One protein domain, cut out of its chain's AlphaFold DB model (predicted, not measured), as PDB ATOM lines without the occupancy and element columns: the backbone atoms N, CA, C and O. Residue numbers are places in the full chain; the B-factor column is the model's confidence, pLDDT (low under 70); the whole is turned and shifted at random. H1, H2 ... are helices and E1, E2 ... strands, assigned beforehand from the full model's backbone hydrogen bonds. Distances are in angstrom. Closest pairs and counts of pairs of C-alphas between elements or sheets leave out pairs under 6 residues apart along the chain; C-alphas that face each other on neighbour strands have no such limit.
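This is residues 154 to 184, 218 to 227, 343 to 356, 384 to 435 and 480 to 508 of the 521 residues of an uncharacterized protein of Dichomitus squalens (UniProt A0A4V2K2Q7). A twisted sheet of five strands, E1 to E5, curls round one long helix, H1, which packs on one face of it. Beyond the start of H1, two small hairpins, E6 with E7 and E8 with E9, follow each other as a narrow twisted ribbon, while the unnamed stretch 154 to 177 loops out before E1, and its residues 168 to 174 stick out. The 136 printed residues include nine named strands and then one named helix, in the order E1 to E9, H1. The large sheet has the order E1 - E2 - E3 - E4 - E5, and its neighbours are antiparallel, as they are in the two small sheets; the class is mixed, helices and strands. The whole is compact, with a radius of gyration of the C-alphas of 16.5 A and spans of 47 by 45 by 26 A.

E1, residues 178 to 183, is an edge strand, antiparallel to E2, residues 218 to 226, with N 181 and O 222 2.9 A apart, within hydrogen-bond range. E3, residues 345 to 353, is antiparallel to E2, with N 221 and O 350 at 2.8 A. E4, residues 384 to 394, is antiparallel to E3, with N 387 and O 349 at 2.8 A. E4 forms a hairpin with the other edge strand, E5, residues 403 to 406, where N 406 and O 391 are 2.8 A apart. E6, residues 413 to 415, and E7, residues 420 to 422, form a hairpin, with N 413 and O 422 at 2.9 A. E7 runs on into E8, residues 424 to 426, at 17 degrees. E8 and E9, residues 432 to 434, form a hairpin, with N 425 and O 433 at 2.8 A. H1, residues 484 to 502, is on one face of the large sheet, two layers of helix and strands; its closest C-alphas to E4 are those of Ala 495 and Val 392, 7.0 A apart. Each O i to N i+4 pair inside H1 is within hydrogen-bond range. The closest C-alphas of E6 and H1, those of Asp 413 and Ala 484, are 5.1 A apart. E8 and H1 are apart.

E1 begins at C-alpha 178 (22.766, -29.984, 34.985) and is 16.3 A long. E2 measures 25.2 A, E3 25.8 A and E4 30.2 A. H1 covers 26.1 A, from C-alpha 484 (37.536, -46.381, 41.023) to C-alpha 502 (14.800, -33.525, 42.162).

The C-alphas farthest apart, those of Pro 171 and Pro 428, are 55.5 A apart. The gaps across the four cuts are 9.6 A from C-alpha 184 to 218, 5.8 A from 227 to 343, 10.2 A from 356 to 384 and 16.0 A from 435 to 480. Of the links that are printed whole, none is long. The mean pLDDT of the printed part is 89.3, and residues 355 to 356 are under 70.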
ATOM      1  N   LEU A 154      22.485 -18.260  45.794       88.12
ATOM      2  CA  LEU A 154      22.523 -19.446  46.639       88.12
ATOM      3  C   LEU A 154      21.142 -20.106  46.669       88.12
ATOM      4  O   LEU A 154      20.121 -19.466  46.920       88.12
ATOM      5  N   GLN A 155      21.115 -21.403  46.396       86.25
ATOM      6  CA  GLN A 155      19.916 -22.224  46.492       86.25
ATOM      7  C   GLN A 155      19.629 -22.610  47.951       86.25
ATOM      8  O   GLN A 155      20.508 -22.485  48.808       86.25
ATOM      9  N   PRO A 156      18.423 -23.127  48.254       84.88
ATOM     10  CA  PRO A 156      18.168 -23.786  49.531       84.88
ATOM     11  C   PRO A 156      19.170 -24.931  49.768       84.88
ATOM     12  O   PRO A 156      19.422 -25.694  48.825       84.88
ATOM     13  N   PRO A 157      19.732 -25.062  50.986       85.81
ATOM     14  CA  PRO A 157      20.615 -26.169  51.329       85.81
ATOM     15  C   PRO A 157      19.858 -27.500  51.318       85.81
ATOM     16  O   PRO A 157      18.665 -27.553  51.619       85.81
ATOM     17  N   ILE A 158      20.562 -28.569  50.944       85.00
ATOM     18  CA  ILE A 158      20.080 -29.955  50.994       85.00
ATOM     19  C   ILE A 158      21.237 -30.842  51.436       85.00
ATOM     20  O   ILE A 158      22.304 -30.803  50.818       85.00
ATOM     21  N   LEU A 159      21.014 -31.656  52.474       85.56
ATOM     22  CA  LEU A 159      22.047 -32.476  53.122       85.56
ATOM     23  C   LEU A 159      23.215 -31.597  53.613       85.56
ATOM     24  O   LEU A 159      24.382 -31.953  53.464       85.56
ATOM     25  N   GLY A 160      22.898 -30.399  54.117       83.69
ATOM     26  CA  GLY A 160      23.871 -29.367  54.497       83.69
ATOM     27  C   GLY A 160      24.653 -28.715  53.342       83.69
ATOM     28  O   GLY A 160      25.410 -27.777  53.582       83.69
ATOM     29  N   VAL A 161      24.481 -29.156  52.089       82.56
ATOM     30  CA  VAL A 161      25.165 -28.579  50.918       82.56
ATOM     31  C   VAL A 161      24.319 -27.458  50.320       82.56
ATOM     32  O   VAL A 161      23.196 -27.699  49.877       82.56
ATOM     33  N   GLN A 162      24.878 -26.247  50.250       89.12
ATOM     34  CA  GLN A 162      24.244 -25.072  49.648       89.12
ATOM     35  C   GLN A 162      24.875 -24.744  48.277       89.12
ATOM     36  O   GLN A 162      25.943 -24.132  48.234       89.12
ATOM     37  N   PRO A 163      24.275 -25.151  47.141       88.50
ATOM     38  CA  PRO A 163      24.843 -24.866  45.826       88.50
ATOM     39  C   PRO A 163      24.489 -23.454  45.341       88.50
ATOM     40  O   PRO A 163      23.436 -22.905  45.667       88.50
ATOM     41  N   SER A 164      25.341 -22.885  44.492       89.38
ATOM     42  CA  SER A 164      25.017 -21.701  43.696       89.38
ATOM     43  C   SER A 164      24.222 -22.076  42.442       89.38
ATOM     44  O   SER A 164      24.410 -23.147  41.861       89.38
ATOM     45  N   LEU A 165      23.336 -21.183  42.002       88.75
ATOM     46  CA  LEU A 165      22.696 -21.278  40.693       88.75
ATOM     47  C   LEU A 165      23.521 -20.535  39.634       88.75
ATOM     48  O   LEU A 165      23.884 -19.378  39.828       88.75
ATOM     49  N   SER A 166      23.738 -21.182  38.490       88.00
ATOM     50  CA  SER A 166      24.216 -20.551  37.256       88.00
ATOM     51  C   SER A 166      23.148 -20.731  36.176       88.00
ATOM     52  O   SER A 166      22.647 -21.840  35.977       88.00
ATOM     53  N   ALA A 167      22.758 -19.640  35.516       84.44
ATOM     54  CA  ALA A 167      21.717 -19.618  34.493       84.44
ATOM     55  C   ALA A 167      22.026 -18.550  33.433       84.44
ATOM     56  O   ALA A 167      22.523 -17.478  33.758       84.44
ATOM     57  N   LEU A 168      21.692 -18.831  32.169       81.88
ATOM     58  CA  LEU A 168      21.909 -17.909  31.040       81.88
ATOM     59  C   LEU A 168      20.885 -16.761  30.972       81.88
ATOM     60  O   LEU A 168      21.026 -15.859  30.155       81.88
ATOM     61  N   THR A 169      19.825 -16.818  31.780       81.81
ATOM     62  CA  THR A 169      18.749 -15.820  31.831       81.81
ATOM     63  C   THR A 169      18.328 -15.584  33.277       81.81
ATOM     64  O   THR A 169      18.361 -16.504  34.100       81.81
ATOM     65  N   PHE A 170      17.926 -14.349  33.580       79.75
ATOM     66  CA  PHE A 170      17.385 -13.956  34.876       79.75
ATOM     67  C   PHE A 170      16.026 -13.253  34.685       79.75
ATOM     68  O   PHE A 170      15.954 -12.333  33.869       79.75
ATOM     69  N   PRO A 171      14.954 -13.651  35.400       80.69
ATOM     70  CA  PRO A 171      14.884 -14.808  36.295       80.69
ATOM     71  C   PRO A 171      15.081 -16.143  35.541       80.69
ATOM     72  O   PRO A 171      14.726 -16.245  34.365       80.69
ATOM     73  N   PRO A 172      15.643 -17.171  36.201       80.56
ATOM     74  CA  PRO A 172      15.841 -18.492  35.605       80.56
ATOM     75  C   PRO A 172      14.493 -19.140  35.258       80.56
ATOM     76  O   PRO A 172      13.544 -19.069  36.039       80.56
ATOM     77  N   ARG A 173      14.405 -19.806  34.099       79.50
ATOM     78  CA  ARG A 173      13.177 -20.466  33.616       79.50
ATOM     79  C   ARG A 173      13.390 -21.975  33.456       79.50
ATOM     80  O   ARG A 173      14.424 -22.402  32.949       79.50
ATOM     81  N   GLY A 174      12.388 -22.770  33.837       81.62
ATOM     82  CA  GLY A 174      12.403 -24.235  33.726       81.62
ATOM     83  C   GLY A 174      13.103 -24.964  34.885       81.62
ATOM     84  O   GLY A 174      13.483 -24.359  35.886       81.62
ATOM     85  N   ARG A 175      13.246 -26.293  34.760       82.62
ATOM     86  CA  ARG A 175      13.956 -27.142  35.739       82.62
ATOM     87  C   ARG A 175      15.473 -27.164  35.459       82.62
ATOM     88  O   ARG A 175      15.866 -27.033  34.297       82.62
ATOM     89  N   PRO A 176      16.333 -27.400  36.470       87.00
ATOM     90  CA  PRO A 176      17.763 -27.609  36.259       87.00
ATOM     91  C   PRO A 176      18.052 -28.740  35.261       87.00
ATOM     92  O   PRO A 176      17.513 -29.842  35.351       87.00
ATOM     93  N   THR A 177      18.936 -28.468  34.301       88.88
ATOM     94  CA  THR A 177      19.369 -29.433  33.272       88.88
ATOM     95  C   THR A 177      20.693 -30.115  33.619       88.88
ATOM     96  O   THR A 177      21.073 -31.106  32.988       88.88
ATOM     97  N   LYS A 178      21.419 -29.573  34.603       92.50
ATOM     98  CA  LYS A 178      22.766 -29.984  34.985       92.50
ATOM     99  C   LYS A 178      23.064 -29.592  36.433       92.50
ATOM    100  O   LYS A 178      22.720 -28.488  36.844       92.50
ATOM    101  N   TYR A 179      23.781 -30.453  37.144       95.06
ATOM    102  CA  TYR A 179      24.431 -30.155  38.419       95.06
ATOM    103  C   TYR A 179      25.929 -30.486  38.304       95.06
ATOM    104  O   TYR A 179      26.310 -31.432  37.608       95.06
ATOM    105  N   VAL A 180      26.788 -29.683  38.937       95.81
ATOM    106  CA  VAL A 180      28.252 -29.781  38.814       95.81
ATOM    107  C   VAL A 180      28.896 -29.698  40.191       95.81
ATOM    108  O   VAL A 180      28.701 -28.721  40.909       95.81
ATOM    109  N   TRP A 181      29.719 -30.693  40.515       95.19
ATOM    110  CA  TRP A 181      30.565 -30.711  41.703       95.19
ATOM    111  C   TRP A 181      32.018 -30.583  41.256       95.19
ATOM    112  O   TRP A 181      32.529 -31.459  40.557       95.19
ATOM    113  N   VAL A 182      32.675 -29.489  41.640       91.75
ATOM    114  CA  VAL A 182      34.122 -29.307  41.458       91.75
ATOM    115  C   VAL A 182      34.820 -29.895  42.679       91.75
ATOM    116  O   VAL A 182      34.593 -29.422  43.793       91.75
ATOM    117  N   VAL A 183      35.669 -30.906  42.493       88.25
ATOM    118  CA  VAL A 183      36.497 -31.421  43.588       88.25
ATOM    119  C   VAL A 183      37.658 -30.454  43.788       88.25
ATOM    120  O   VAL A 183      38.520 -30.325  42.926       88.25
ATOM    121  N   ARG A 184      37.634 -29.739  44.916       79.38
ATOM    122  CA  ARG A 184      38.639 -28.727  45.284       79.38
ATOM    123  C   ARG A 184      39.680 -29.210  46.290       79.38
ATOM    124  O   ARG A 184      40.607 -28.467  46.556       79.38
ATOM    125  N   VAL A 218      44.873 -28.534  37.815       87.62
ATOM    126  CA  VAL A 218      43.858 -29.441  37.260       87.62
ATOM    127  C   VAL A 218      42.495 -29.257  37.936       87.62
ATOM    128  O   VAL A 218      42.341 -29.419  39.140       87.62
ATOM    129  N   GLU A 219      41.467 -28.997  37.130       91.31
ATOM    130  CA  GLU A 219      40.063 -28.998  37.541       91.31
ATOM    131  C   GLU A 219      39.479 -30.411  37.397       91.31
ATOM    132  O   GLU A 219      39.442 -30.957  36.291       91.31
ATOM    133  N   VAL A 220      38.968 -30.982  38.493       93.69
ATOM    134  CA  VAL A 220      38.205 -32.243  38.480       93.69
ATOM    135  C   VAL A 220      36.731 -31.966  38.763       93.69
ATOM    136  O   VAL A 220      36.384 -31.319  39.752       93.69
ATOM    137  N   ARG A 221      35.846 -32.455  37.889       95.75
ATOM    138  CA  ARG A 221      34.403 -32.187  37.911       95.75
ATOM    139  C   ARG A 221      33.572 -33.440  37.725       95.75
ATOM    140  O   ARG A 221      33.719 -34.141  36.729       95.75
ATOM    141  N   PHE A 222      32.627 -33.646  38.631       97.38
ATOM    142  CA  PHE A 222      31.539 -34.601  38.465       97.38
ATOM    143  C   PHE A 222      30.326 -33.826  37.951       97.38
ATOM    144  O   PHE A 222      29.799 -32.946  38.634       97.38
ATOM    145  N   GLU A 223      29.914 -34.104  36.717       97.44
ATOM    146  CA  GLU A 223      28.817 -33.409  36.047       97.44
ATOM    147  C   GLU A 223      27.638 -34.357  35.839       97.44
ATOM    148  O   GLU A 223      27.663 -35.208  34.945       97.44
ATOM    149  N   TRP A 224      26.583 -34.188  36.635       97.56
ATOM    150  CA  TRP A 224      25.312 -34.868  36.412       97.56
ATOM    151  C   TRP A 224      24.477 -34.045  35.434       97.56
ATOM    152  O   TRP A 224      24.103 -32.912  35.731       97.56
ATOM    153  N   SER A 225      24.182 -34.597  34.258       94.88
ATOM    154  CA  SER A 225      23.348 -33.962  33.233       94.88
ATOM    155  C   SER A 225      22.054 -34.740  33.004       94.88
ATOM    156  O   SER A 225      22.050 -35.974  32.974       94.88
ATOM    157  N   ARG A 226      20.946 -34.011  32.852       90.44
ATOM    158  CA  ARG A 226      19.632 -34.576  32.538       90.44
ATOM    159  C   ARG A 226      19.628 -35.042  31.083       90.44
ATOM    160  O   ARG A 226      20.060 -34.303  30.195       90.44
ATOM    161  N   GLY A 227      19.159 -36.260  30.824       76.00
ATOM    162  CA  GLY A 227      19.027 -36.766  29.461       76.00
ATOM    163  C   GLY A 227      18.098 -35.871  28.642       76.00
ATOM    164  O   GLY A 227      16.939 -35.692  29.008       76.00
ATOM    165  N   THR A 343      13.159 -38.160  33.120       75.25
ATOM    166  CA  THR A 343      14.306 -38.490  32.263       75.25
ATOM    167  C   THR A 343      15.561 -38.865  33.064       75.25
ATOM    168  O   THR A 343      15.940 -38.116  33.974       75.25
ATOM    169  N   PRO A 344      16.289 -39.930  32.681       90.56
ATOM    170  CA  PRO A 344      17.464 -40.383  33.410       90.56
ATOM    171  C   PRO A 344      18.599 -39.355  33.376       90.56
ATOM    172  O   PRO A 344      18.872 -38.717  32.355       90.56
ATOM    173  N   TRP A 345      19.314 -39.254  34.489       95.19
ATOM    174  CA  TRP A 345      20.512 -38.433  34.625       95.19
ATOM    175  C   TRP A 345      21.770 -39.250  34.313       95.19
ATOM    176  O   TRP A 345      21.817 -40.459  34.535       95.19
ATOM    177  N   THR A 346      22.810 -38.599  33.796       97.00
ATOM    178  CA  THR A 346      24.116 -39.202  33.484       97.00
ATOM    179  C   THR A 346      25.225 -38.444  34.201       97.00
ATOM    180  O   THR A 346      25.334 -37.236  34.025       97.00
ATOM    181  N   CYS A 347      26.077 -39.150  34.948       98.00
ATOM    182  CA  CYS A 347      27.287 -38.577  35.530       98.00
ATOM    183  C   CYS A 347      28.463 -38.706  34.561       98.00
ATOM    184  O   CYS A 347      28.805 -39.811  34.121       98.00
ATOM    185  N   THR A 348      29.092 -37.575  34.258       98.06
ATOM    186  CA  THR A 348      30.346 -37.497  33.505       98.06
ATOM    187  C   THR A 348      31.431 -36.928  34.408       98.06
ATOM    188  O   THR A 348      31.296 -35.810  34.900       98.06
ATOM    189  N   LEU A 349      32.509 -37.681  34.600       97.44
ATOM    190  CA  LEU A 349      33.737 -37.186  35.203       97.44
ATOM    191  C   LEU A 349      34.546 -36.457  34.137       97.44
ATOM    192  O   LEU A 349      34.808 -37.006  33.065       97.44
ATOM    193  N   ILE A 350      34.915 -35.217  34.426       96.12
ATOM    194  CA  ILE A 350      35.744 -34.366  33.581       96.12
ATOM    195  C   ILE A 350      36.988 -33.989  34.379       96.12
ATOM    196  O   ILE A 350      36.877 -33.518  35.507       96.12
ATOM    197  N   VAL A 351      38.160 -34.175  33.781       94.19
ATOM    198  CA  VAL A 351      39.448 -33.743  34.339       94.19
ATOM    199  C   VAL A 351      40.111 -32.846  33.306       94.19
ATOM    200  O   VAL A 351      40.246 -33.263  32.158       94.19
ATOM    201  N   ARG A 352      40.475 -31.615  33.674       92.50
ATOM    202  CA  ARG A 352      40.958 -30.578  32.746       92.50
ATOM    203  C   ARG A 352      42.175 -29.845  33.300       92.50
ATOM    204  O   ARG A 352      42.105 -29.312  34.402       92.50
ATOM    205  N   ARG A 353      43.251 -29.724  32.516       89.69
ATOM    206  CA  ARG A 353      44.375 -28.831  32.851       89.69
ATOM    207  C   ARG A 353      43.919 -27.374  32.753       89.69
ATOM    208  O   ARG A 353      43.395 -26.961  31.719       89.69
ATOM    209  N   LEU A 354      44.129 -26.606  33.817       82.62
ATOM    210  CA  LEU A 354      43.784 -25.186  33.897       82.62
ATOM    211  C   LEU A 354      44.834 -24.312  33.196       82.62
ATOM    212  O   LEU A 354      44.491 -23.459  32.383       82.62
ATOM    213  N   ASN A 355      46.119 -24.580  33.438       69.12
ATOM    214  CA  ASN A 355      47.227 -23.719  33.003       69.12
ATOM    215  C   ASN A 355      47.818 -24.117  31.635       69.12
ATOM    216  O   ASN A 355      49.027 -24.082  31.432       69.12
ATOM    217  N   ALA A 356      46.967 -24.480  30.671       55.94
ATOM    218  CA  ALA A 356      47.386 -24.911  29.329       55.94
ATOM    219  C   ALA A 356      47.889 -23.773  28.403       55.94
ATOM    220  O   ALA A 356      48.182 -24.030  27.243       55.94
ATOM    221  N   THR A 384      41.872 -32.121  28.324       92.06
ATOM    222  CA  THR A 384      40.671 -32.545  29.037       92.06
ATOM    223  C   THR A 384      40.347 -34.011  28.741       92.06
ATOM    224  O   THR A 384      40.149 -34.376  27.584       92.06
ATOM    225  N   VAL A 385      40.185 -34.816  29.790       94.19
ATOM    226  CA  VAL A 385      39.571 -36.152  29.763       94.19
ATOM    227  C   VAL A 385      38.096 -36.047  30.156       94.19
ATOM    228  O   VAL A 385      37.736 -35.244  31.019       94.19
ATOM    229  N   LYS A 386      37.230 -36.860  29.533       95.75
ATOM    230  CA  LYS A 386      35.801 -36.976  29.872       95.75
ATOM    231  C   LYS A 386      35.371 -38.444  29.867       95.75
ATOM    232  O   LYS A 386      35.541 -39.118  28.856       95.75
ATOM    233  N   VAL A 387      34.791 -38.926  30.965       96.38
ATOM    234  CA  VAL A 387      34.369 -40.327  31.137       96.38
ATOM    235  C   VAL A 387      32.949 -40.379  31.695       96.38
ATOM    236  O   VAL A 387      32.665 -39.783  32.731       96.38
ATOM    237  N   LYS A 388      32.042 -41.119  31.044       96.56
ATOM    238  CA  LYS A 388      30.727 -41.433  31.621       96.56
ATOM    239  C   LYS A 388      30.898 -42.516  32.687       96.56
ATOM    240  O   LYS A 388      31.234 -43.648  32.355       96.56
ATOM    241  N   ILE A 389      30.645 -42.163  33.944       97.19
ATOM    242  CA  ILE A 389      30.916 -43.021  35.113       97.19
ATOM    243  C   ILE A 389      29.660 -43.462  35.870       97.19
ATOM    244  O   ILE A 389      29.741 -44.384  36.673       97.19
ATOM    245  N   ALA A 390      28.496 -42.854  35.623       97.81
ATOM    246  CA  ALA A 390      27.232 -43.341  36.176       97.81
ATOM    247  C   ALA A 390      26.005 -42.854  35.391       97.81
ATOM    248  O   ALA A 390      26.089 -41.990  34.511       97.81
ATOM    249  N   GLY A 391      24.838 -43.369  35.762       96.56
ATOM    250  CA  GLY A 391      23.546 -42.742  35.513       96.56
ATOM    251  C   GLY A 391      22.544 -43.074  36.617       96.56
ATOM    252  O   GLY A 391      22.662 -44.113  37.257       96.56
ATOM    253  N   VAL A 392      21.566 -42.201  36.844       96.19
ATOM    254  CA  VAL A 392      20.462 -42.425  37.790       96.19
ATOM    255  C   VAL A 392      19.169 -42.415  36.995       96.19
ATOM    256  O   VAL A 392      18.913 -41.483  36.233       96.19
ATOM    257  N   VAL A 393      18.377 -43.470  37.153       91.88
ATOM    258  CA  VAL A 393      17.065 -43.621  36.515       91.88
ATOM    259  C   VAL A 393      16.016 -43.627  37.626       91.88
ATOM    260  O   VAL A 393      16.107 -44.504  38.484       91.88
ATOM    261  N   PRO A 394      15.061 -42.687  37.661       90.75
ATOM    262  CA  PRO A 394      13.935 -42.756  38.588       90.75
ATOM    263  C   PRO A 394      13.108 -44.033  38.389       90.75
ATOM    264  O   PRO A 394      13.134 -44.641  37.317       90.75
ATOM    265  N   THR A 395      12.403 -44.470  39.429       89.88
ATOM    266  CA  THR A 395      11.601 -45.707  39.399       89.88
ATOM    267  C   THR A 395      10.230 -45.510  40.064       89.88
ATOM    268  O   THR A 395       9.925 -46.211  41.029       89.88
ATOM    269  N   PRO A 396       9.386 -44.575  39.576       79.88
ATOM    270  CA  PRO A 396       8.159 -44.145  40.261       79.88
ATOM    271  C   PRO A 396       7.166 -45.282  40.547       79.88
ATOM    272  O   PRO A 396       6.519 -45.285  41.589       79.88
ATOM    273  N   HIS A 397       7.086 -46.293  39.676       78.25
ATOM    274  CA  HIS A 397       6.187 -47.442  39.855       78.25
ATOM    275  C   HIS A 397       6.744 -48.558  40.763       78.25
ATOM    276  O   HIS A 397       6.066 -49.565  40.964       78.25
ATOM    277  N   HIS A 398       7.973 -48.448  41.290       84.31
ATOM    278  CA  HIS A 398       8.574 -49.523  42.086       84.31
ATOM    279  C   HIS A 398       8.331 -49.327  43.597       84.31
ATOM    280  O   HIS A 398       8.875 -48.396  44.192       84.31
ATOM    281  N   PRO A 399       7.619 -50.240  44.291       77.38
ATOM    282  CA  PRO A 399       7.041 -49.987  45.622       77.38
ATOM    283  C   PRO A 399       8.049 -49.835  46.777       77.38
ATOM    284  O   PRO A 399       7.650 -49.610  47.918       77.38
ATOM    285  N   LYS A 400       9.353 -50.006  46.517       87.44
ATOM    286  CA  LYS A 400      10.441 -49.902  47.510       87.44
ATOM    287  C   LYS A 400      11.701 -49.186  47.007       87.44
ATOM    288  O   LYS A 400      12.697 -49.158  47.722       87.44
ATOM    289  N   VAL A 401      11.708 -48.661  45.778       89.75
ATOM    290  CA  VAL A 401      12.899 -48.016  45.186       89.75
ATOM    291  C   VAL A 401      12.445 -46.753  44.476       89.75
ATOM    292  O   VAL A 401      11.570 -46.819  43.625       89.75
ATOM    293  N   VAL A 402      13.043 -45.613  44.821       90.25
ATOM    294  CA  VAL A 402      12.707 -44.311  44.217       90.25
ATOM    295  C   VAL A 402      13.549 -43.998  42.979       90.25
ATOM    296  O   VAL A 402      13.089 -43.303  42.077       90.25
ATOM    297  N   ALA A 403      14.774 -44.530  42.918       93.31
ATOM    298  CA  ALA A 403      15.642 -44.468  41.751       93.31
ATOM    299  C   ALA A 403      16.711 -45.573  41.778       93.31
ATOM    300  O   ALA A 403      17.134 -46.032  42.840       93.31
ATOM    301  N   LEU A 404      17.195 -45.943  40.594       94.62
ATOM    302  CA  LEU A 404      18.265 -46.906  40.361       94.62
ATOM    303  C   LEU A 404      19.543 -46.195  39.889       94.62
ATOM    304  O   LEU A 404      19.601 -45.662  38.776       94.62
ATOM    305  N   LEU A 405      20.587 -46.241  40.719       96.75
ATOM    306  CA  LEU A 405      21.948 -45.843  40.361       96.75
ATOM    307  C   LEU A 405      22.627 -46.962  39.552       96.75
ATOM    308  O   LEU A 405      22.797 -48.079  40.034       96.75
ATOM    309  N   LYS A 406      23.032 -46.652  38.320       95.88
ATOM    310  CA  LYS A 406      23.751 -47.542  37.399       95.88
ATOM    311  C   LYS A 406      25.197 -47.070  37.271       95.88
ATOM    312  O   LYS A 406      25.440 -45.959  36.803       95.88
ATOM    313  N   VAL A 407      26.146 -47.922  37.649       96.31
ATOM    314  CA  VAL A 407      27.598 -47.689  37.556       96.31
ATOM    315  C   VAL A 407      28.186 -48.777  36.646       96.31
ATOM    316  O   VAL A 407      27.825 -49.941  36.823       96.31
ATOM    317  N   PRO A 408      29.030 -48.448  35.648       94.00
ATOM    318  CA  PRO A 408      29.648 -49.451  34.790       94.00
ATOM    319  C   PRO A 408      30.717 -50.228  35.566       94.00
ATOM    320  O   PRO A 408      31.437 -49.659  36.385       94.00
ATOM    321  N   PHE A 409      30.844 -51.524  35.277       92.31
ATOM    322  CA  PHE A 409      31.896 -52.368  35.834       92.31
ATOM    323  C   PHE A 409      32.805 -52.905  34.711       92.31
ATOM    324  O   PHE A 409      32.279 -53.422  33.725       92.31
ATOM    325  N   PRO A 410      34.140 -52.818  34.851       92.88
ATOM    326  CA  PRO A 410      34.848 -52.103  35.910       92.88
ATOM    327  C   PRO A 410      34.798 -50.575  35.708       92.88
ATOM    328  O   PRO A 410      34.809 -50.086  34.577       92.88
ATOM    329  N   LEU A 411      34.799 -49.814  36.805       94.88
ATOM    330  CA  LEU A 411      35.149 -48.390  36.752       94.88
ATOM    331  C   LEU A 411      36.661 -48.251  36.462       94.88
ATOM    332  O   LEU A 411      37.442 -49.073  36.950       94.88
ATOM    333  N   PRO A 412      37.088 -47.242  35.682       94.50
ATOM    334  CA  PRO A 412      38.500 -46.919  35.510       94.50
ATOM    335  C   PRO A 412      39.038 -46.115  36.699       94.50
ATOM    336  O   PRO A 412      38.277 -45.463  37.414       94.50
ATOM    337  N   ASP A 413      40.359 -46.094  36.831       92.94
ATOM    338  CA  ASP A 413      41.087 -45.115  37.636       92.94
ATOM    339  C   ASP A 413      41.478 -43.915  36.752       92.94
ATOM    340  O   ASP A 413      41.578 -44.035  35.525       92.94
ATOM    341  N   ILE A 414      41.708 -42.745  37.350       92.12
ATOM    342  CA  ILE A 414      42.067 -41.521  36.620       92.12
ATOM    343  C   ILE A 414      43.378 -40.956  37.163       92.12
ATOM    344  O   ILE A 414      43.459 -40.558  38.321       92.12
ATOM    345  N   GLU A 415      44.395 -40.876  36.311       90.31
ATOM    346  CA  GLU A 415      45.673 -40.228  36.619       90.31
ATOM    347  C   GLU A 415      45.462 -38.706  36.496       90.31
ATOM    348  O   GLU A 415      45.440 -38.160  35.388       90.31
ATOM    349  N   VAL A 416      45.233 -38.020  37.622       87.94
ATOM    350  CA  VAL A 416      44.726 -36.636  37.672       87.94
ATOM    351  C   VAL A 416      45.740 -35.645  37.105       87.94
ATOM    352  O   VAL A 416      45.399 -34.864  36.224       87.94
ATOM    353  N   GLU A 417      46.997 -35.716  37.548       84.50
ATOM    354  CA  GLU A 417      48.093 -34.859  37.059       84.50
ATOM    355  C   GLU A 417      48.354 -35.048  35.560       84.50
ATOM    356  O   GLU A 417      48.549 -34.093  34.802       84.50
ATOM    357  N   ARG A 418      48.337 -36.310  35.116       86.69
ATOM    358  CA  ARG A 418      48.591 -36.679  33.720       86.69
ATOM    359  C   ARG A 418      47.400 -36.304  32.831       86.69
ATOM    360  O   ARG A 418      47.613 -35.958  31.671       86.69
ATOM    361  N   VAL A 419      46.191 -36.253  33.400       90.12
ATOM    362  CA  VAL A 419      44.892 -36.136  32.715       90.12
ATOM    363  C   VAL A 419      44.694 -37.327  31.774       90.12
ATOM    364  O   VAL A 419      44.553 -37.184  30.563       90.12
ATOM    365  N   ASN A 420      44.737 -38.531  32.352       90.94
ATOM    366  CA  ASN A 420      44.693 -39.807  31.631       90.94
ATOM    367  C   ASN A 420      43.737 -40.822  32.298       90.94
ATOM    368  O   ASN A 420      43.491 -40.762  33.503       90.94
ATOM    369  N   VAL A 421      43.190 -41.754  31.510       92.69
ATOM    370  CA  VAL A 421      42.242 -42.790  31.962       92.69
ATOM    371  C   VAL A 421      42.945 -44.140  32.043       92.69
ATOM    372  O   VAL A 421      43.206 -44.776  31.019       92.69
ATOM    373  N   ARG A 422      43.184 -44.630  33.259       91.94
ATOM    374  CA  ARG A 422      43.754 -45.956  33.494       91.94
ATOM    375  C   ARG A 422      42.626 -46.982  33.592       91.94
ATOM    376  O   ARG A 422      41.879 -47.043  34.567       91.94
ATOM    377  N   LYS A 423      42.474 -47.796  32.548       92.25
ATOM    378  CA  LYS A 423      41.492 -48.889  32.536       92.25
ATOM    379  C   LYS A 423      41.842 -49.935  33.600       92.25
ATOM    380  O   LYS A 423      43.015 -50.224  33.835       92.25
ATOM    381  N   ARG A 424      40.814 -50.549  34.187       92.06
ATOM    382  CA  ARG A 424      40.952 -51.753  35.014       92.06
ATOM    383  C   ARG A 424      40.713 -53.014  34.186       92.06
ATOM    384  O   ARG A 424      39.865 -53.021  33.297       92.06
ATOM    385  N   ILE A 425      41.440 -54.078  34.510       90.44
ATOM    386  CA  ILE A 425      41.290 -55.421  33.940       90.44
ATOM    387  C   ILE A 425      40.545 -56.280  34.965       90.44
ATOM    388  O   ILE A 425      40.887 -56.287  36.149       90.44
ATOM    389  N   VAL A 426      39.517 -57.003  34.520       90.38
ATOM    390  CA  VAL A 426      38.807 -57.980  35.354       90.38
ATOM    391  C   VAL A 426      39.604 -59.282  35.336       90.38
ATOM    392  O   VAL A 426      39.819 -59.872  34.282       90.38
ATOM    393  N   THR A 427      40.084 -59.709  36.501       89.19
ATOM    394  CA  THR A 427      40.785 -60.995  36.655       89.19
ATOM    395  C   THR A 427      39.797 -62.173  36.566       89.19
ATOM    396  O   THR A 427      38.605 -61.963  36.793       89.19
ATOM    397  N   PRO A 428      40.242 -63.424  36.315       89.06
ATOM    398  CA  PRO A 428      39.355 -64.598  36.304       89.06
ATOM    399  C   PRO A 428      38.539 -64.801  37.594       89.06
ATOM    400  O   PRO A 428      37.470 -65.395  37.557       89.06
ATOM    401  N   ALA A 429      38.997 -64.248  38.723       87.62
ATOM    402  CA  ALA A 429      38.272 -64.214  39.995       87.62
ATOM    403  C   ALA A 429      37.194 -63.104  40.079       87.62
ATOM    404  O   ALA A 429      36.731 -62.773  41.168       87.62
ATOM    405  N   GLY A 430      36.849 -62.448  38.966       86.38
ATOM    406  CA  GLY A 430      35.897 -61.330  38.906       86.38
ATOM    407  C   GLY A 430      36.412 -60.002  39.481       86.38
ATOM    408  O   GLY A 430      35.736 -58.981  39.372       86.38
ATOM    409  N   VAL A 431      37.614 -59.969  40.069       86.88
ATOM    410  CA  VAL A 431      38.170 -58.771  40.715       86.88
ATOM    411  C   VAL A 431      38.773 -57.835  39.670       86.88
ATOM    412  O   VAL A 431      39.705 -58.215  38.959       86.88
ATOM    413  N   ALA A 432      38.271 -56.601  39.610       86.31
ATOM    414  CA  ALA A 432      38.800 -55.525  38.777       86.31
ATOM    415  C   ALA A 432      40.053 -54.890  39.402       86.31
ATOM    416  O   ALA A 432      39.957 -54.206  40.423       86.31
ATOM    417  N   ARG A 433      41.214 -55.070  38.769       86.38
ATOM    418  CA  ARG A 433      42.491 -54.461  39.181       86.38
ATOM    419  C   ARG A 433      42.915 -53.370  38.189       86.38
ATOM    420  O   ARG A 433      42.612 -53.521  37.004       86.38
ATOM    421  N   PRO A 434      43.622 -52.306  38.614       84.06
ATOM    422  CA  PRO A 434      44.284 -51.384  37.690       84.06
ATOM    423  C   PRO A 434      45.122 -52.161  36.679       84.06
ATOM    424  O   PRO A 434      45.814 -53.108  37.059       84.06
ATOM    425  N   ALA A 435      45.083 -51.774  35.402       78.06
ATOM    426  CA  ALA A 435      46.058 -52.297  34.458       78.06
ATOM    427  C   ALA A 435      47.464 -51.946  34.970       78.06
ATOM    428  O   ALA A 435      47.776 -50.776  35.234       78.06
ATOM    429  N   LEU A 480      49.161 -38.225  41.541       82.38
ATOM    430  CA  LEU A 480      47.788 -38.307  42.052       82.38
ATOM    431  C   LEU A 480      46.848 -39.129  41.146       82.38
ATOM    432  O   LEU A 480      46.463 -38.693  40.057       82.38
ATOM    433  N   ILE A 481      46.437 -40.298  41.638       86.81
ATOM    434  CA  ILE A 481      45.422 -41.163  41.032       86.81
ATOM    435  C   ILE A 481      44.127 -41.032  41.832       86.81
ATOM    436  O   ILE A 481      44.106 -41.253  43.038       86.81
ATOM    437  N   LEU A 482      43.040 -40.724  41.129       89.31
ATOM    438  CA  LEU A 482      41.673 -40.844  41.618       89.31
ATOM    439  C   LEU A 482      41.184 -42.267  41.312       89.31
ATOM    440  O   LEU A 482      41.018 -42.632  40.143       89.31
ATOM    441  N   THR A 483      40.988 -43.077  42.352       91.31
ATOM    442  CA  THR A 483      40.661 -44.505  42.212       91.31
ATOM    443  C   THR A 483      39.189 -44.760  41.885       91.31
ATOM    444  O   THR A 483      38.306 -43.965  42.214       91.31
ATOM    445  N   ALA A 484      38.900 -45.913  41.279       92.81
ATOM    446  CA  ALA A 484      37.536 -46.381  41.023       92.81
ATOM    447  C   ALA A 484      36.649 -46.419  42.288       92.81
ATOM    448  O   ALA A 484      35.447 -46.156  42.208       92.81
ATOM    449  N   GLU A 485      37.227 -46.726  43.452       91.06
ATOM    450  CA  GLU A 485      36.546 -46.724  44.749       91.06
ATOM    451  C   GLU A 485      36.139 -45.301  45.162       91.06
ATOM    452  O   GLU A 485      34.974 -45.054  45.460       91.06
ATOM    453  N   GLU A 486      37.053 -44.334  45.080       90.81
ATOM    454  CA  GLU A 486      36.762 -42.927  45.396       90.81
ATOM    455  C   GLU A 486      35.772 -42.308  44.397       90.81
ATOM    456  O   GLU A 486      34.879 -41.548  44.781       90.81
ATOM    457  N   ILE A 487      35.864 -42.684  43.115       93.94
ATOM    458  CA  ILE A 487      34.869 -42.329  42.093       93.94
ATOM    459  C   ILE A 487      33.489 -42.866  42.488       93.94
ATOM    460  O   ILE A 487      32.506 -42.128  42.399       93.94
ATOM    461  N   LYS A 488      33.401 -44.122  42.942       93.81
ATOM    462  CA  LYS A 488      32.152 -44.744  43.403       93.81
ATOM    463  C   LYS A 488      31.580 -44.033  44.635       93.81
ATOM    464  O   LYS A 488      30.364 -43.830  44.682       93.81
ATOM    465  N   ASP A 489      32.410 -43.613  45.584       93.19
ATOM    466  CA  ASP A 489      31.967 -42.911  46.797       93.19
ATOM    467  C   ASP A 489      31.419 -41.507  46.478       93.19
ATOM    468  O   ASP A 489      30.327 -41.135  46.934       93.19
ATOM    469  N   VAL A 490      32.105 -40.749  45.611       93.44
ATOM    470  CA  VAL A 490      31.627 -39.439  45.129       93.44
ATOM    471  C   VAL A 490      30.362 -39.593  44.277       93.44
ATOM    472  O   VAL A 490      29.405 -38.833  44.451       93.44
ATOM    473  N   VAL A 491      30.300 -40.596  43.394       96.19
ATOM    474  CA  VAL A 491      29.092 -40.922  42.613       96.19
ATOM    475  C   VAL A 491      27.916 -41.249  43.523       96.19
ATOM    476  O   VAL A 491      26.837 -40.706  43.311       96.19
ATOM    477  N   SER A 492      28.107 -42.091  44.540       95.94
ATOM    478  CA  SER A 492      27.033 -42.503  45.453       95.94
ATOM    479  C   SER A 492      26.501 -41.313  46.256       95.94
ATOM    480  O   SER A 492      25.289 -41.108  46.334       95.94
ATOM    481  N   SER A 493      27.403 -40.473  46.770       94.19
ATOM    482  CA  SER A 493      27.057 -39.274  47.542       94.19
ATOM    483  C   SER A 493      26.318 -38.228  46.696       94.19
ATOM    484  O   SER A 493      25.282 -37.700  47.104       94.19
ATOM    485  N   THR A 494      26.812 -37.949  45.484       95.56
ATOM    486  CA  THR A 494      26.193 -36.965  44.576       95.56
ATOM    487  C   THR A 494      24.900 -37.481  43.937       95.56
ATOM    488  O   THR A 494      23.973 -36.698  43.740       95.56
ATOM    489  N   ALA A 495      24.778 -38.792  43.698       96.25
ATOM    490  CA  ALA A 495      23.528 -39.427  43.282       96.25
ATOM    491  C   ALA A 495      22.450 -39.343  44.373       96.25
ATOM    492  O   ALA A 495      21.315 -38.988  44.067       96.25
ATOM    493  N   LEU A 496      22.790 -39.613  45.641       94.56
ATOM    494  CA  LEU A 496      21.847 -39.470  46.755       94.56
ATOM    495  C   LEU A 496      21.365 -38.019  46.896       94.56
ATOM    496  O   LEU A 496      20.165 -37.781  47.027       94.56
ATOM    497  N   TRP A 497      22.275 -37.046  46.791       93.81
ATOM    498  CA  TRP A 497      21.904 -35.629  46.776       93.81
ATOM    499  C   TRP A 497      20.954 -35.294  45.617       93.81
ATOM    500  O   TRP A 497      19.950 -34.616  45.824       93.81
ATOM    501  N   LEU A 498      21.222 -35.815  44.414       93.50
ATOM    502  CA  LEU A 498      20.387 -35.610  43.227       93.50
ATOM    503  C   LEU A 498      18.970 -36.187  43.397       93.50
ATOM    504  O   LEU A 498      17.999 -35.514  43.053       93.50
ATOM    505  N   VAL A 499      18.850 -37.389  43.977       92.56
ATOM    506  CA  VAL A 499      17.565 -38.033  44.314       92.56
ATOM    507  C   VAL A 499      16.737 -37.146  45.248       92.56
ATOM    508  O   VAL A 499      15.553 -36.926  44.993       92.56
ATOM    509  N   VAL A 500      17.361 -36.594  46.298       91.31
ATOM    510  CA  VAL A 500      16.696 -35.693  47.257       91.31
ATOM    511  C   VAL A 500      16.373 -34.328  46.630       91.31
ATOM    512  O   VAL A 500      15.332 -33.755  46.943       91.31
ATOM    513  N   ARG A 501      17.226 -33.807  45.736       89.69
ATOM    514  CA  ARG A 501      17.051 -32.488  45.101       89.69
ATOM    515  C   ARG A 501      15.928 -32.453  44.067       89.69
ATOM    516  O   ARG A 501      15.145 -31.508  44.070       89.69
ATOM    517  N   GLU A 502      15.876 -33.430  43.164       88.38
ATOM    518  CA  GLU A 502      14.800 -33.525  42.162       88.38
ATOM    519  C   GLU A 502      13.498 -34.070  42.781       88.38
ATOM    520  O   GLU A 502      12.394 -33.762  42.316       88.38
ATOM    521  N   GLY A 503      13.634 -34.832  43.873       86.81
ATOM    522  CA  GLY A 503      12.541 -35.370  44.674       86.81
ATOM    523  C   GLY A 503      11.910 -36.633  44.094       86.81
ATOM    524  O   GLY A 503      10.689 -36.784  44.161       86.81
ATOM    525  N   PHE A 504      12.732 -37.518  43.513       88.19
ATOM    526  CA  PHE A 504      12.273 -38.774  42.907       88.19
ATOM    527  C   PHE A 504      11.485 -39.609  43.925       88.19
ATOM    528  O   PHE A 504      11.863 -39.694  45.099       88.19
ATOM    529  N   GLY A 505      10.366 -40.198  43.499       82.00
ATOM    530  CA  GLY A 505       9.461 -40.937  44.391       82.00
ATOM    531  C   GLY A 505       8.896 -40.113  45.561       82.00
ATOM    532  O   GLY A 505       8.528 -40.679  46.589       82.00
ATOM    533  N   GLY A 506       8.874 -38.779  45.454       80.62
ATOM    534  CA  GLY A 506       8.363 -37.872  46.489       80.62
ATOM    535  C   GLY A 506       9.335 -37.565  47.637       80.62
ATOM    536  O   GLY A 506       8.956 -36.857  48.575       80.62
ATOM    537  N   VAL A 507      10.581 -38.053  47.581       81.94
ATOM    538  CA  VAL A 507      11.618 -37.749  48.585       81.94
ATOM    539  C   VAL A 507      11.815 -36.231  48.694       81.94
ATOM    540  O   VAL A 507      11.791 -35.518  47.698       81.94
ATOM    541  N   GLY A 508      11.945 -35.705  49.915       71.31
ATOM    542  CA  GLY A 508      12.130 -34.268  50.168       71.31
ATOM    543  C   GLY A 508      10.908 -33.370  49.894       71.31
ATOM    544  O   GLY A 508      10.853 -32.267  50.433       71.31
TER     545      GLY A 508